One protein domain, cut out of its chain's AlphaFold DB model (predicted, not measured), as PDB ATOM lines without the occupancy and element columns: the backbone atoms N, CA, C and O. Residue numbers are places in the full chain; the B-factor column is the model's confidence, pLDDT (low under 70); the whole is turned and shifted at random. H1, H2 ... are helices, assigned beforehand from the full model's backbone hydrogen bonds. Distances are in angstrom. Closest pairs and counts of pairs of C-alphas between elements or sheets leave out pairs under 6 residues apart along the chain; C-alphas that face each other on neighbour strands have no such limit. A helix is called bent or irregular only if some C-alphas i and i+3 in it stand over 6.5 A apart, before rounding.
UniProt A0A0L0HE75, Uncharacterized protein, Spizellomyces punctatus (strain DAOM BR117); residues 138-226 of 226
ATOM      1  N   HIS A 138     110.560 169.624 130.276       85.94
ATOM      2  CA  HIS A 138     110.003 168.969 129.083       85.94
ATOM      3  C   HIS A 138     109.768 169.886 127.866       85.94
ATOM      4  O   HIS A 138     109.841 169.427 126.731       85.94
ATOM      5  N   THR A 139     109.526 171.190 128.060       85.81
ATOM      6  CA  THR A 139     109.345 172.144 126.943       85.81
ATOM      7  C   THR A 139     110.645 172.501 126.221       85.81
ATOM      8  O   THR A 139     110.613 173.065 125.133       85.81
ATOM      9  N   THR A 140     111.792 172.276 126.860       88.69
ATOM     10  CA  THR A 140     113.123 172.677 126.372       88.69
ATOM     11  C   THR A 140     114.031 171.484 126.112       88.69
ATOM     12  O   THR A 140     114.917 171.589 125.268       88.69
ATOM     13  N   ILE A 141     113.811 170.370 126.813       91.06
ATOM     14  CA  ILE A 141     114.476 169.088 126.593       91.06
ATOM     15  C   ILE A 141     113.417 168.058 126.187       91.06
ATOM     16  O   ILE A 141     112.630 167.637 127.041       91.06
ATOM     17  N   PRO A 142     113.404 167.614 124.923       90.56
ATOM     18  CA  PRO A 142     112.598 166.479 124.490       90.56
ATOM     19  C   PRO A 142     112.850 165.203 125.310       90.56
ATOM     20  O   PRO A 142     113.981 164.918 125.709       90.56
ATOM     21  N   ILE A 143     111.804 164.390 125.496       89.56
ATOM     22  CA  ILE A 143     111.852 163.153 126.298       89.56
ATOM     23  C   ILE A 143     112.939 162.171 125.842       89.56
ATOM     24  O   ILE A 143     113.560 161.518 126.675       89.56
ATOM     25  N   ILE A 144     113.236 162.128 124.540       92.38
ATOM     26  CA  ILE A 144     114.246 161.231 123.968       92.38
ATOM     27  C   ILE A 144     115.634 161.435 124.589       92.38
ATOM     28  O   ILE A 144     116.368 160.471 124.790       92.38
ATOM     29  N   HIS A 145     116.004 162.669 124.950       94.69
ATOM     30  CA  HIS A 145     117.282 162.917 125.617       94.69
ATOM     31  C   HIS A 145     117.268 162.406 127.055       94.69
ATOM     32  O   HIS A 145     118.280 161.894 127.525       94.69
ATOM     33  N   ILE A 146     116.128 162.513 127.742       92.88
ATOM     34  CA  ILE A 146     115.968 161.984 129.098       92.88
ATOM     35  C   ILE A 146     116.094 160.463 129.084       92.88
ATOM     36  O   ILE A 146     116.878 159.928 129.859       92.88
ATOM     37  N   GLU A 147     115.432 159.772 128.154       91.56
ATOM     38  CA  GLU A 147     115.589 158.320 127.965       91.56
ATOM     39  C   GLU A 147     117.064 157.941 127.766       91.56
ATOM     40  O   GLU A 147     117.605 157.113 128.501       91.56
ATOM     41  N   LYS A 148     117.763 158.632 126.856       93.94
ATOM     42  CA  LYS A 148     119.194 158.396 126.600       93.94
ATOM     43  C   LYS A 148     120.074 158.612 127.828       93.94
ATOM     44  O   LYS A 148     121.056 157.892 127.983       93.94
ATOM     45  N   ILE A 149     119.745 159.579 128.682       93.56
ATOM     46  CA  ILE A 149     120.470 159.866 129.927       93.56
ATOM     47  C   ILE A 149     120.220 158.787 130.987       93.56
ATOM     48  O   ILE A 149     121.146 158.387 131.699       93.56
ATOM     49  N   LEU A 150     118.980 158.307 131.094       90.44
ATOM     50  CA  LEU A 150     118.578 157.274 132.053       90.44
ATOM     51  C   LEU A 150     119.132 155.885 131.697       90.44
ATOM     52  O   LEU A 150     119.338 155.068 132.600       90.44
ATOM     53  N   ASP A 151     119.413 155.644 130.414       89.19
ATOM     54  CA  ASP A 151     120.005 154.407 129.880       89.19
ATOM     55  C   ASP A 151     121.531 154.308 130.050       89.19
ATOM     56  O   ASP A 151     122.143 153.283 129.723       89.19
ATOM     57  N   ILE A 152     122.188 155.353 130.559       86.69
ATOM     58  CA  ILE A 152     123.642 155.346 130.741       86.69
ATOM     59  C   ILE A 152     124.027 154.372 131.855       86.69
ATOM     60  O   ILE A 152     123.509 154.408 132.970       86.69
ATOM     61  N   LYS A 153     125.030 153.535 131.571       74.25
ATOM     62  CA  LYS A 153     125.552 152.491 132.470       74.25
ATOM     63  C   LYS A 153     126.327 153.004 133.692       74.25
ATOM     64  O   LYS A 153     126.967 152.211 134.375       74.25
ATOM     65  N   THR A 154     126.284 154.296 134.000       70.38
ATOM     66  CA  THR A 154     126.915 154.880 135.199       70.38
ATOM     67  C   THR A 154     126.241 154.443 136.511       70.38
ATOM     68  O   THR A 154     126.658 154.881 137.574       70.38
ATOM     69  N   ASN A 155     125.248 153.542 136.449       70.56
ATOM     70  CA  ASN A 155     124.493 152.961 137.565       70.56
ATOM     71  C   ASN A 155     123.979 153.986 138.600       70.56
ATOM     72  O   ASN A 155     124.173 153.777 139.799       70.56
ATOM     73  N   PRO A 156     123.305 155.074 138.178       84.69
ATOM     74  CA  PRO A 156     122.586 155.924 139.122       84.69
ATOM     75  C   PRO A 156     121.460 155.122 139.785       84.69
ATOM     76  O   PRO A 156     120.821 154.279 139.144       84.69
ATOM     77  N   SER A 157     121.207 155.395 141.063       85.69
ATOM     78  CA  SER A 157     120.136 154.744 141.821       85.69
ATOM     79  C   SER A 157     118.752 155.118 141.283       85.69
ATOM     80  O   SER A 157     118.557 156.183 140.687       85.69
ATOM     81  N   SER A 158     117.749 154.277 141.542       83.25
ATOM     82  CA  SER A 158     116.356 154.571 141.178       83.25
ATOM     83  C   SER A 158     115.848 155.888 141.770       83.25
ATOM     84  O   SER A 158     115.079 156.581 141.105       83.25
ATOM     85  N   ILE A 159     116.306 156.285 142.965       82.62
ATOM     86  CA  ILE A 159     115.964 157.591 143.559       82.62
ATOM     87  C   ILE A 159     116.537 158.742 142.727       82.62
ATOM     88  O   ILE A 159     115.824 159.705 142.459       82.62
ATOM     89  N   GLU A 160     117.804 158.662 142.320       88.38
ATOM     90  CA  GLU A 160     118.453 159.728 141.545       88.38
ATOM     91  C   GLU A 160     117.806 159.875 140.170       88.38
ATOM     92  O   GLU A 160     117.494 160.984 139.741       88.38
ATOM     93  N   LYS A 161     117.513 158.753 139.506       88.12
ATOM     94  CA  LYS A 161     116.745 158.744 138.256       88.12
ATOM     95  C   LYS A 161     115.362 159.370 138.438       88.12
ATOM     96  O   LYS A 161     114.957 160.195 137.621       88.12
ATOM     97  N   ALA A 162     114.654 159.014 139.512       83.69
ATOM     98  CA  ALA A 162     113.355 159.597 139.829       83.69
ATOM     99  C   ALA A 162     113.452 161.109 140.057       83.69
ATOM    100  O   ALA A 162     112.617 161.844 139.541       83.69
ATOM    101  N   GLU A 163     114.480 161.591 140.759       87.38
ATOM    102  CA  GLU A 163     114.704 163.024 140.964       87.38
ATOM    103  C   GLU A 163     114.915 163.765 139.637       87.38
ATOM    104  O   GLU A 163     114.296 164.803 139.415       87.38
ATOM    105  N   VAL A 164     115.723 163.209 138.728       91.31
ATOM    106  CA  VAL A 164     115.939 163.773 137.386       91.31
ATOM    107  C   VAL A 164     114.626 163.863 136.605       91.31
ATOM    108  O   VAL A 164     114.312 164.911 136.044       91.31
ATOM    109  N   MET A 165     113.840 162.785 136.584       87.75
ATOM    110  CA  MET A 165     112.558 162.754 135.872       87.75
ATOM    111  C   MET A 165     111.541 163.727 136.466       87.75
ATOM    112  O   MET A 165     110.841 164.408 135.720       87.75
ATOM    113  N   LEU A 166     111.480 163.809 137.795       84.06
ATOM    114  CA  LEU A 166     110.594 164.717 138.513       84.06
ATOM    115  C   LEU A 166     110.954 166.172 138.243       84.06
ATOM    116  O   LEU A 166     110.057 166.938 137.921       84.06
ATOM    117  N   GLU A 167     112.232 166.556 138.308       88.38
ATOM    118  CA  GLU A 167     112.639 167.929 137.988       88.38
ATOM    119  C   GLU A 167     112.374 168.283 136.521       88.38
ATOM    120  O   GLU A 167     111.812 169.338 136.236       88.38
ATOM    121  N   TRP A 168     112.674 167.381 135.582       89.94
ATOM    122  CA  TRP A 168     112.365 167.588 134.160       89.94
ATOM    123  C   TRP A 168     110.858 167.786 133.908       89.94
ATOM    124  O   TRP A 168     110.429 168.563 133.045       89.94
ATOM    125  N   ALA A 169     110.038 167.090 134.687       81.38
ATOM    126  CA  ALA A 169     108.590 167.179 134.654       81.38
ATOM    127  C   ALA A 169     108.009 168.385 135.404       81.38
ATOM    128  O   ALA A 169     106.846 168.724 135.175       81.38
ATOM    129  N   ASN A 170     108.779 169.021 136.294       74.19
ATOM    130  CA  ASN A 170     108.318 170.001 137.282       74.19
ATOM    131  C   ASN A 170     108.027 171.386 136.678       74.19
ATOM    132  O   ASN A 170     108.510 172.424 137.130       74.19
ATOM    133  N   ALA A 171     107.225 171.416 135.620       60.69
ATOM    134  CA  ALA A 171     106.706 172.634 135.038       60.69
ATOM    135  C   ALA A 171     105.296 172.910 135.581       60.69
ATOM    136  O   ALA A 171     104.458 171.999 135.612       60.69
ATOM    137  N   PRO A 172     104.974 174.168 135.931       52.81
ATOM    138  CA  PRO A 172     103.596 174.540 136.201       52.81
ATOM    139  C   PRO A 172     102.757 174.196 134.964       52.81
ATOM    140  O   PRO A 172     103.057 174.663 133.864       52.81
ATOM    141  N   ASN A 173     101.716 173.378 135.154       50.94
ATOM    142  CA  ASN A 173     100.793 172.863 134.128       50.94
ATOM    143  C   ASN A 173     101.202 171.588 133.364       50.94
ATOM    144  O   ASN A 173     100.556 171.287 132.357       50.94
ATOM    145  N   PHE A 174     102.180 170.797 133.818       57.38
ATOM    146  CA  PHE A 174     102.362 169.451 133.259       57.38
ATOM    147  C   PHE A 174     101.193 168.539 133.676       57.38
ATOM    148  O   PHE A 174     101.171 167.980 134.771       57.38
ATOM    149  N   ARG A 175     100.154 168.483 132.834       54.50
ATOM    150  CA  ARG A 175      98.908 167.740 133.094       54.50
ATOM    151  C   ARG A 175      98.984 166.271 132.682       54.50
ATOM    152  O   ARG A 175      98.242 165.467 133.233       54.50
ATOM    153  N   ASP A 176      99.847 165.940 131.726       64.56
ATOM    154  CA  ASP A 176      99.979 164.585 131.194       64.56
ATOM    155  C   ASP A 176     101.135 163.852 131.877       64.56
ATOM    156  O   ASP A 176     102.278 163.936 131.446       64.56
ATOM    157  N   GLN A 177     100.843 163.168 132.981       65.38
ATOM    158  CA  GLN A 177     101.859 162.465 133.769       65.38
ATOM    159  C   GLN A 177     102.254 161.096 133.181       65.38
ATOM    160  O   GLN A 177     103.231 160.497 133.640       65.38
ATOM    161  N   GLU A 178     101.559 160.618 132.142       69.06
ATOM    162  CA  GLU A 178     101.746 159.276 131.574       69.06
ATOM    163  C   GLU A 178     103.179 159.010 131.076       69.06
ATOM    164  O   GLU A 178     103.746 157.961 131.416       69.06
ATOM    165  N   PRO A 179     103.844 159.941 130.359       73.19
ATOM    166  CA  PRO A 179     105.224 159.733 129.934       73.19
ATOM    167  C   PRO A 179     106.189 159.571 131.115       73.19
ATOM    168  O   PRO A 179     107.112 158.763 131.045       73.19
ATOM    169  N   ILE A 180     105.958 160.275 132.229       71.88
ATOM    170  CA  ILE A 180     106.805 160.174 133.426       71.88
ATOM    171  C   ILE A 180     106.618 158.815 134.096       71.88
ATOM    172  O   ILE A 180     107.607 158.182 134.467       71.88
ATOM    173  N   TYR A 181     105.378 158.331 134.227       67.75
ATOM    174  CA  TYR A 181     105.124 157.005 134.796       67.75
ATOM    175  C   TYR A 181     105.807 155.908 133.997       67.75
ATOM    176  O   TYR A 181     106.405 155.001 134.579       67.75
ATOM    177  N   LYS A 182     105.740 155.998 132.665       75.38
ATOM    178  CA  LYS A 182     106.401 155.043 131.781       75.38
ATOM    179  C   LYS A 182     107.911 155.040 132.011       75.38
ATOM    180  O   LYS A 182     108.487 153.967 132.177       75.38
ATOM    181  N   LEU A 183     108.538 156.214 132.089       78.19
ATOM    182  CA  LEU A 183     109.972 156.310 132.364       78.19
ATOM    183  C   LEU A 183     110.335 155.735 133.739       78.19
ATOM    184  O   LEU A 183     111.279 154.956 133.850       78.19
ATOM    185  N   VAL A 184     109.566 156.044 134.782       73.75
ATOM    186  CA  VAL A 184     109.845 155.534 136.132       73.75
ATOM    187  C   VAL A 184     109.730 154.016 136.177       73.75
ATOM    188  O   VAL A 184     110.633 153.356 136.685       73.75
ATOM    189  N   ARG A 185     108.681 153.438 135.587       72.12
ATOM    190  CA  ARG A 185     108.534 151.977 135.511       72.12
ATOM    191  C   ARG A 185     109.672 151.311 134.742       72.12
ATOM    192  O   ARG A 185     110.080 150.220 135.117       72.12
ATOM    193  N   ASN A 186     110.181 151.958 133.696       79.62
ATOM    194  CA  ASN A 186     111.245 151.400 132.867       79.62
ATOM    195  C   ASN A 186     112.630 151.507 133.516       79.62
ATOM    196  O   ASN A 186     113.456 150.614 133.337       79.62
ATOM    197  N   HIS A 187     112.902 152.592 134.245       81.25
ATOM    198  CA  HIS A 187     114.263 152.920 134.677       81.25
ATOM    199  C   HIS A 187     114.493 152.833 136.194       81.25
ATOM    200  O   HIS A 187     115.658 152.767 136.603       81.25
ATOM    201  N   CYS A 188     113.434 152.814 137.014       77.12
ATOM    202  CA  CYS A 188     113.495 152.788 138.482       77.12
ATOM    203  C   CYS A 188     113.041 151.440 139.072       77.12
ATOM    204  O   CYS A 188     112.149 151.386 139.923       77.12
ATOM    205  N   THR A 189     113.631 150.347 138.592       70.69
ATOM    206  CA  THR A 189     113.224 148.969 138.917       70.69
ATOM    207  C   THR A 189     114.034 148.323 140.043       70.69
ATOM    208  O   THR A 189     113.814 147.155 140.357       70.69
ATOM    209  N   ASP A 190     115.020 149.020 140.609       67.31
ATOM    210  CA  ASP A 190     115.891 148.454 141.641       67.31
ATOM    211  C   ASP A 190     115.361 148.713 143.069       67.31
ATOM    212  O   ASP A 190     114.499 149.558 143.314       67.31
ATOM    213  N   ALA A 191     115.898 147.978 144.046       60.88
ATOM    214  CA  ALA A 191     115.492 148.064 145.450       60.88
ATOM    215  C   ALA A 191     116.026 149.312 146.194       60.88
ATOM    216  O   ALA A 191     116.003 149.344 147.426       60.88
ATOM    217  N   THR A 192     116.533 150.337 145.496       66.56
ATOM    218  CA  THR A 192     117.105 151.538 146.138       66.56
ATOM    219  C   THR A 192     116.059 152.552 146.592       66.56
ATOM    220  O   THR A 192     116.412 153.571 147.182       66.56
ATOM    221  N   TRP A 193     114.767 152.272 146.408       70.50
ATOM    222  CA  TRP A 193     113.672 153.052 146.980       70.50
ATOM    223  C   TRP A 193     113.672 152.996 148.517       70.50
ATOM    224  O   TRP A 193     113.039 152.156 149.157       70.50
ATOM    225  N   THR A 194     114.399 153.918 149.145       70.56
ATOM    226  CA  THR A 194     114.434 154.059 150.604       70.56
ATOM    227  C   THR A 194     113.286 154.930 151.116       70.56
ATOM    228  O   THR A 194     112.870 155.896 150.472       70.56
ATOM    229  N   ARG A 195     112.823 154.660 152.349       69.81
ATOM    230  CA  ARG A 195     111.823 155.495 153.048       69.81
ATOM    231  C   ARG A 195     112.222 156.966 153.110       69.81
ATOM    232  O   ARG A 195     111.378 157.839 152.928       69.81
ATOM    233  N   MET A 196     113.503 157.234 153.340       73.19
ATOM    234  CA  MET A 196     114.034 158.592 153.400       73.19
ATOM    235  C   MET A 196     114.024 159.270 152.026       73.19
ATOM    236  O   MET A 196     113.550 160.396 151.926       73.19
ATOM    237  N   GLY A 197     114.461 158.576 150.969       71.12
ATOM    238  CA  GLY A 197     114.457 159.107 149.604       71.12
ATOM    239  C   GLY A 197     113.061 159.483 149.117       71.12
ATOM    240  O   GLY A 197     112.843 160.607 148.672       71.12
ATOM    241  N   VAL A 198     112.084 158.592 149.302       72.62
ATOM    242  CA  VAL A 198     110.684 158.876 148.945       72.62
ATOM    243  C   VAL A 198     110.121 160.024 149.773       72.62
ATOM    244  O   VAL A 198     109.427 160.871 149.226       72.62
ATOM    245  N   ARG A 199     110.444 160.123 151.068       72.38
ATOM    246  CA  ARG A 199     109.990 161.250 151.899       72.38
ATOM    247  C   ARG A 199     110.564 162.584 151.418       72.38
ATOM    248  O   ARG A 199     109.822 163.561 151.337       72.38
ATOM    249  N   THR A 200     111.848 162.617 151.069       75.25
ATOM    250  CA  THR A 200     112.520 163.804 150.521       75.25
ATOM    251  C   THR A 200     111.893 164.234 149.197       75.25
ATOM    252  O   THR A 200     111.598 165.415 149.010       75.25
ATOM    253  N   LEU A 201     111.626 163.282 148.297       74.69
ATOM    254  CA  LEU A 201     110.928 163.564 147.045       74.69
ATOM    255  C   LEU A 201     109.480 164.012 147.304       74.69
ATOM    256  O   LEU A 201     109.026 164.969 146.688       74.69
ATOM    257  N   ALA A 202     108.768 163.410 148.259       73.94
ATOM    258  CA  ALA A 202     107.369 163.736 148.551       73.94
ATOM    259  C   ALA A 202     107.233 165.146 149.128       73.94
ATOM    260  O   ALA A 202     106.257 165.843 148.868       73.94
ATOM    261  N   GLN A 203     108.220 165.598 149.899       74.81
ATOM    262  CA  GLN A 203     108.239 166.960 150.417       74.81
ATOM    263  C   GLN A 203     108.390 168.000 149.296       74.81
ATOM    264  O   GLN A 203     107.835 169.091 149.411       74.81
ATOM    265  N   ARG A 204     109.111 167.660 148.219       73.12
ATOM    266  CA  ARG A 204     109.369 168.547 147.072       73.12
ATOM    267  C   ARG A 204     108.300 168.459 145.981       73.12
ATOM    268  O   ARG A 204     107.956 169.482 145.405       73.12
ATOM    269  N   PHE A 205     107.754 167.268 145.739       72.56
ATOM    270  CA  PHE A 205     106.890 166.956 144.592       72.56
ATOM    271  C   PHE A 205     105.512 166.386 144.984       72.56
ATOM    272  O   PHE A 205     104.858 165.777 144.143       72.56
ATOM    273  N   LYS A 206     105.101 166.540 146.257       66.06
ATOM    274  CA  LYS A 206     103.847 166.079 146.903       66.06
ATOM    275  C   LYS A 206     102.932 165.191 146.052       66.06
ATOM    276  O   LYS A 206     102.987 163.971 146.182       66.06
ATOM    277  N   ASP A 207     102.097 165.813 145.221       62.31
ATOM    278  CA  ASP A 207     100.967 165.163 144.548       62.31
ATOM    279  C   ASP A 207     101.395 164.258 143.387       62.31
ATOM    280  O   ASP A 207     100.658 163.349 143.004       62.31
ATOM    281  N   THR A 208     102.591 164.477 142.842       64.88
ATOM    282  CA  THR A 208     103.124 163.740 141.694       64.88
ATOM    283  C   THR A 208     103.781 162.430 142.134       64.88
ATOM    284  O   THR A 208     103.726 161.429 141.424       64.88
ATOM    285  N   LEU A 209     104.378 162.382 143.333       66.25
ATOM    286  CA  LEU A 209     105.165 161.218 143.752       66.25
ATOM    287  C   LEU A 209     104.311 159.978 144.055       66.25
ATOM    288  O   LEU A 209     104.713 158.862 143.732       66.25
ATOM    289  N   THR A 210     103.134 160.156 144.654       61.94
ATOM    290  CA  THR A 210     102.189 159.059 144.948       61.94
ATOM    291  C   THR A 210     101.707 158.352 143.689       61.94
ATOM    292  O   THR A 210     101.367 157.174 143.750       61.94
ATOM    293  N   GLN A 211     101.723 159.053 142.558       60.44
ATOM    294  CA  GLN A 211     101.314 158.526 141.264       60.44
ATOM    295  C   GLN A 211     102.490 157.850 140.529       60.44
ATOM    296  O   GLN A 211     102.283 156.974 139.696       60.44
ATOM    297  N   ILE A 212     103.729 158.233 140.865       62.44
ATOM    298  CA  ILE A 212     104.961 157.785 140.203       62.44
ATOM    299  C   ILE A 212     105.595 156.559 140.869       62.44
ATOM    300  O   ILE A 212     106.120 155.687 140.177       62.44
ATOM    301  N   VAL A 213     105.585 156.486 142.199       63.72
ATOM    302  CA  VAL A 213     106.220 155.376 142.920       63.72
ATOM    303  C   VAL A 213     105.397 154.095 142.715       63.72
ATOM    304  O   VAL A 213     104.192 154.108 142.986       63.72
ATOM    305  N   PRO A 214     106.018 152.984 142.270       66.50
ATOM    306  CA  PRO A 214     105.323 151.714 142.088       66.50
ATOM    307  C   PRO A 214     104.575 151.257 143.355       66.50
ATOM    308  O   PRO A 214     105.055 151.419 144.481       66.50
ATOM    309  N   ALA A 215     103.373 150.698 143.193       66.25
ATOM    310  CA  ALA A 215     102.506 150.330 144.318       66.25
ATOM    311  C   ALA A 215     103.127 149.259 145.238       66.25
ATOM    312  O   ALA A 215     102.964 149.300 146.455       66.25
ATOM    313  N   ASP A 216     103.879 148.325 144.668       63.78
ATOM    314  CA  ASP A 216     104.674 147.320 145.378       63.78
ATOM    315  C   ASP A 216     105.787 147.953 146.225       63.78
ATOM    316  O   ASP A 216     106.003 147.552 147.371       63.78
ATOM    317  N   THR A 217     106.432 149.000 145.712       66.62
ATOM    318  CA  THR A 217     107.427 149.785 146.451       66.62
ATOM    319  C   THR A 217     106.781 150.502 147.640       66.62
ATOM    320  O   THR A 217     107.289 150.426 148.761       66.62
ATOM    321  N   TRP A 218     105.607 151.117 147.447       67.25
ATOM    322  CA  TRP A 218     104.825 151.696 148.547       67.25
ATOM    323  C   TRP A 218     104.481 150.666 149.620       67.25
ATOM    324  O   TRP A 218     104.673 150.928 150.810       67.25
ATOM    325  N   LEU A 219     104.013 149.485 149.216       63.28
ATOM    326  CA  LEU A 219     103.669 148.402 150.134       63.28
ATOM    327  C   LEU A 219     104.888 147.958 150.948       63.28
ATOM    328  O   LEU A 219     104.803 147.900 152.172       63.28
ATOM    329  N   GLN A 220     106.048 147.741 150.321       65.19
ATOM    330  CA  GLN A 220     107.279 147.387 151.041       65.19
ATOM    331  C   GLN A 220     107.707 148.465 152.047       65.19
ATOM    332  O   GLN A 220     108.178 148.158 153.145       65.19
ATOM    333  N   MET A 221     107.517 149.739 151.706       65.56
ATOM    334  CA  MET A 221     107.866 150.867 152.567       65.56
ATOM    335  C   MET A 221     106.901 151.073 153.735       65.56
ATOM    336  O   MET A 221     107.314 151.589 154.778       65.56
ATOM    337  N   VAL A 222     105.634 150.691 153.578       58.91
ATOM    338  CA  VAL A 222     104.622 150.701 154.644       58.91
ATOM    339  C   VAL A 222     104.781 149.481 155.554       58.91
ATOM    340  O   VAL A 222     104.635 149.621 156.767       58.91
ATOM    341  N   LEU A 223     105.138 148.321 154.995       53.81
ATOM    342  CA  LEU A 223     105.258 147.052 155.720       53.81
ATOM    343  C   LEU A 223     106.558 146.924 156.531       53.81
ATOM    344  O   LEU A 223     106.539 146.292 157.580       53.81
ATOM    345  N   LYS A 224     107.665 147.575 156.137       54.69
ATOM    346  CA  LYS A 224     108.901 147.664 156.951       54.69
ATOM    347  C   LYS A 224     108.757 148.651 158.125       54.69
ATOM    348  O   LYS A 224     109.423 149.690 158.174       54.69
ATOM    349  N   ARG A 225     107.809 148.412 159.034       46.91
ATOM    350  CA  ARG A 225     107.716 149.080 160.348       46.91
ATOM    351  C   ARG A 225     108.427 148.230 161.404       46.91
ATOM    352  O   ARG A 225     107.782 147.751 162.324       46.91
ATOM    353  N   GLU A 226     109.734 148.058 161.260       40.00
ATOM    354  CA  GLU A 226     110.614 147.555 162.322       40.00
ATOM    355  C   GLU A 226     111.897 148.383 162.320       40.00
ATOM    356  O   GLU A 226     112.430 148.619 161.207       40.00
TER     357      GLU A 226
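AT A GLANCE: This is residues 138 to 226 of the 226 residues of an uncharacterized protein of Spizellomyces punctatus (strain DAOM BR117) (UniProt A0A0L0HE75). Three helices, H2, H3 and the sharply kinked H4, pack as a small up-and-down bundle, each running against the one before, with H1 near H2 and H3 on one side of it and H5 near H4 on the opposite side. The 89 printed residues have five named helices, H1 to H5, and no named strand: all helix, compact, radius of gyration of the C-alphas 13.0 A, spans 44 by 31 by 18 A.

IN THESE COORDINATES: H4, residues 195 to 212, 14.7 A, is irregular, C-alphas 204 and 207 being 9.4 A apart, with a kink of 133 degrees near residue 205. H2 is residues 158 to 169, 16.2 A; H3 178 to 187, 14.4 A; H1 143 to 150, from C-alpha 143 at (111.852, 163.153, 126.298); H5 215 to 223, to C-alpha 223 at (105.258, 147.052, 155.720).

HOW THE PARTS SIT: H4 touches H2 with residues 197 to 205 alone, closest C-alphas Ile 159 and Gly 197, 6.4 A. It touches H3 with residues 211 to 212 alone, closest C-alphas Tyr 181 and Ile 212, 5.5 A. H2 and H3, a hairpin, touch at a shallow tilt of 22 degrees, closest C-alphas Ala 162 and Val 184, 6.5 A. H1 is close to but not clearly touching H2, closest C-alphas Leu 150 and Lys 161, 6.6 A; H5 likewise to H4, Arg 195 and Met 221, 6.1 A. Every O i to N i+4 pair is within hydrogen-bond range in H1, H2, H3 and H5, and 9 of 14 in H4.

THE WHOLE: The C-alphas farthest apart, Thr 140 and Glu 226, are 43.9 A apart. The printed part has no cut and no long link. The pLDDT is under 70 in 34 residues, among them 171 to 178 and 206 to 226.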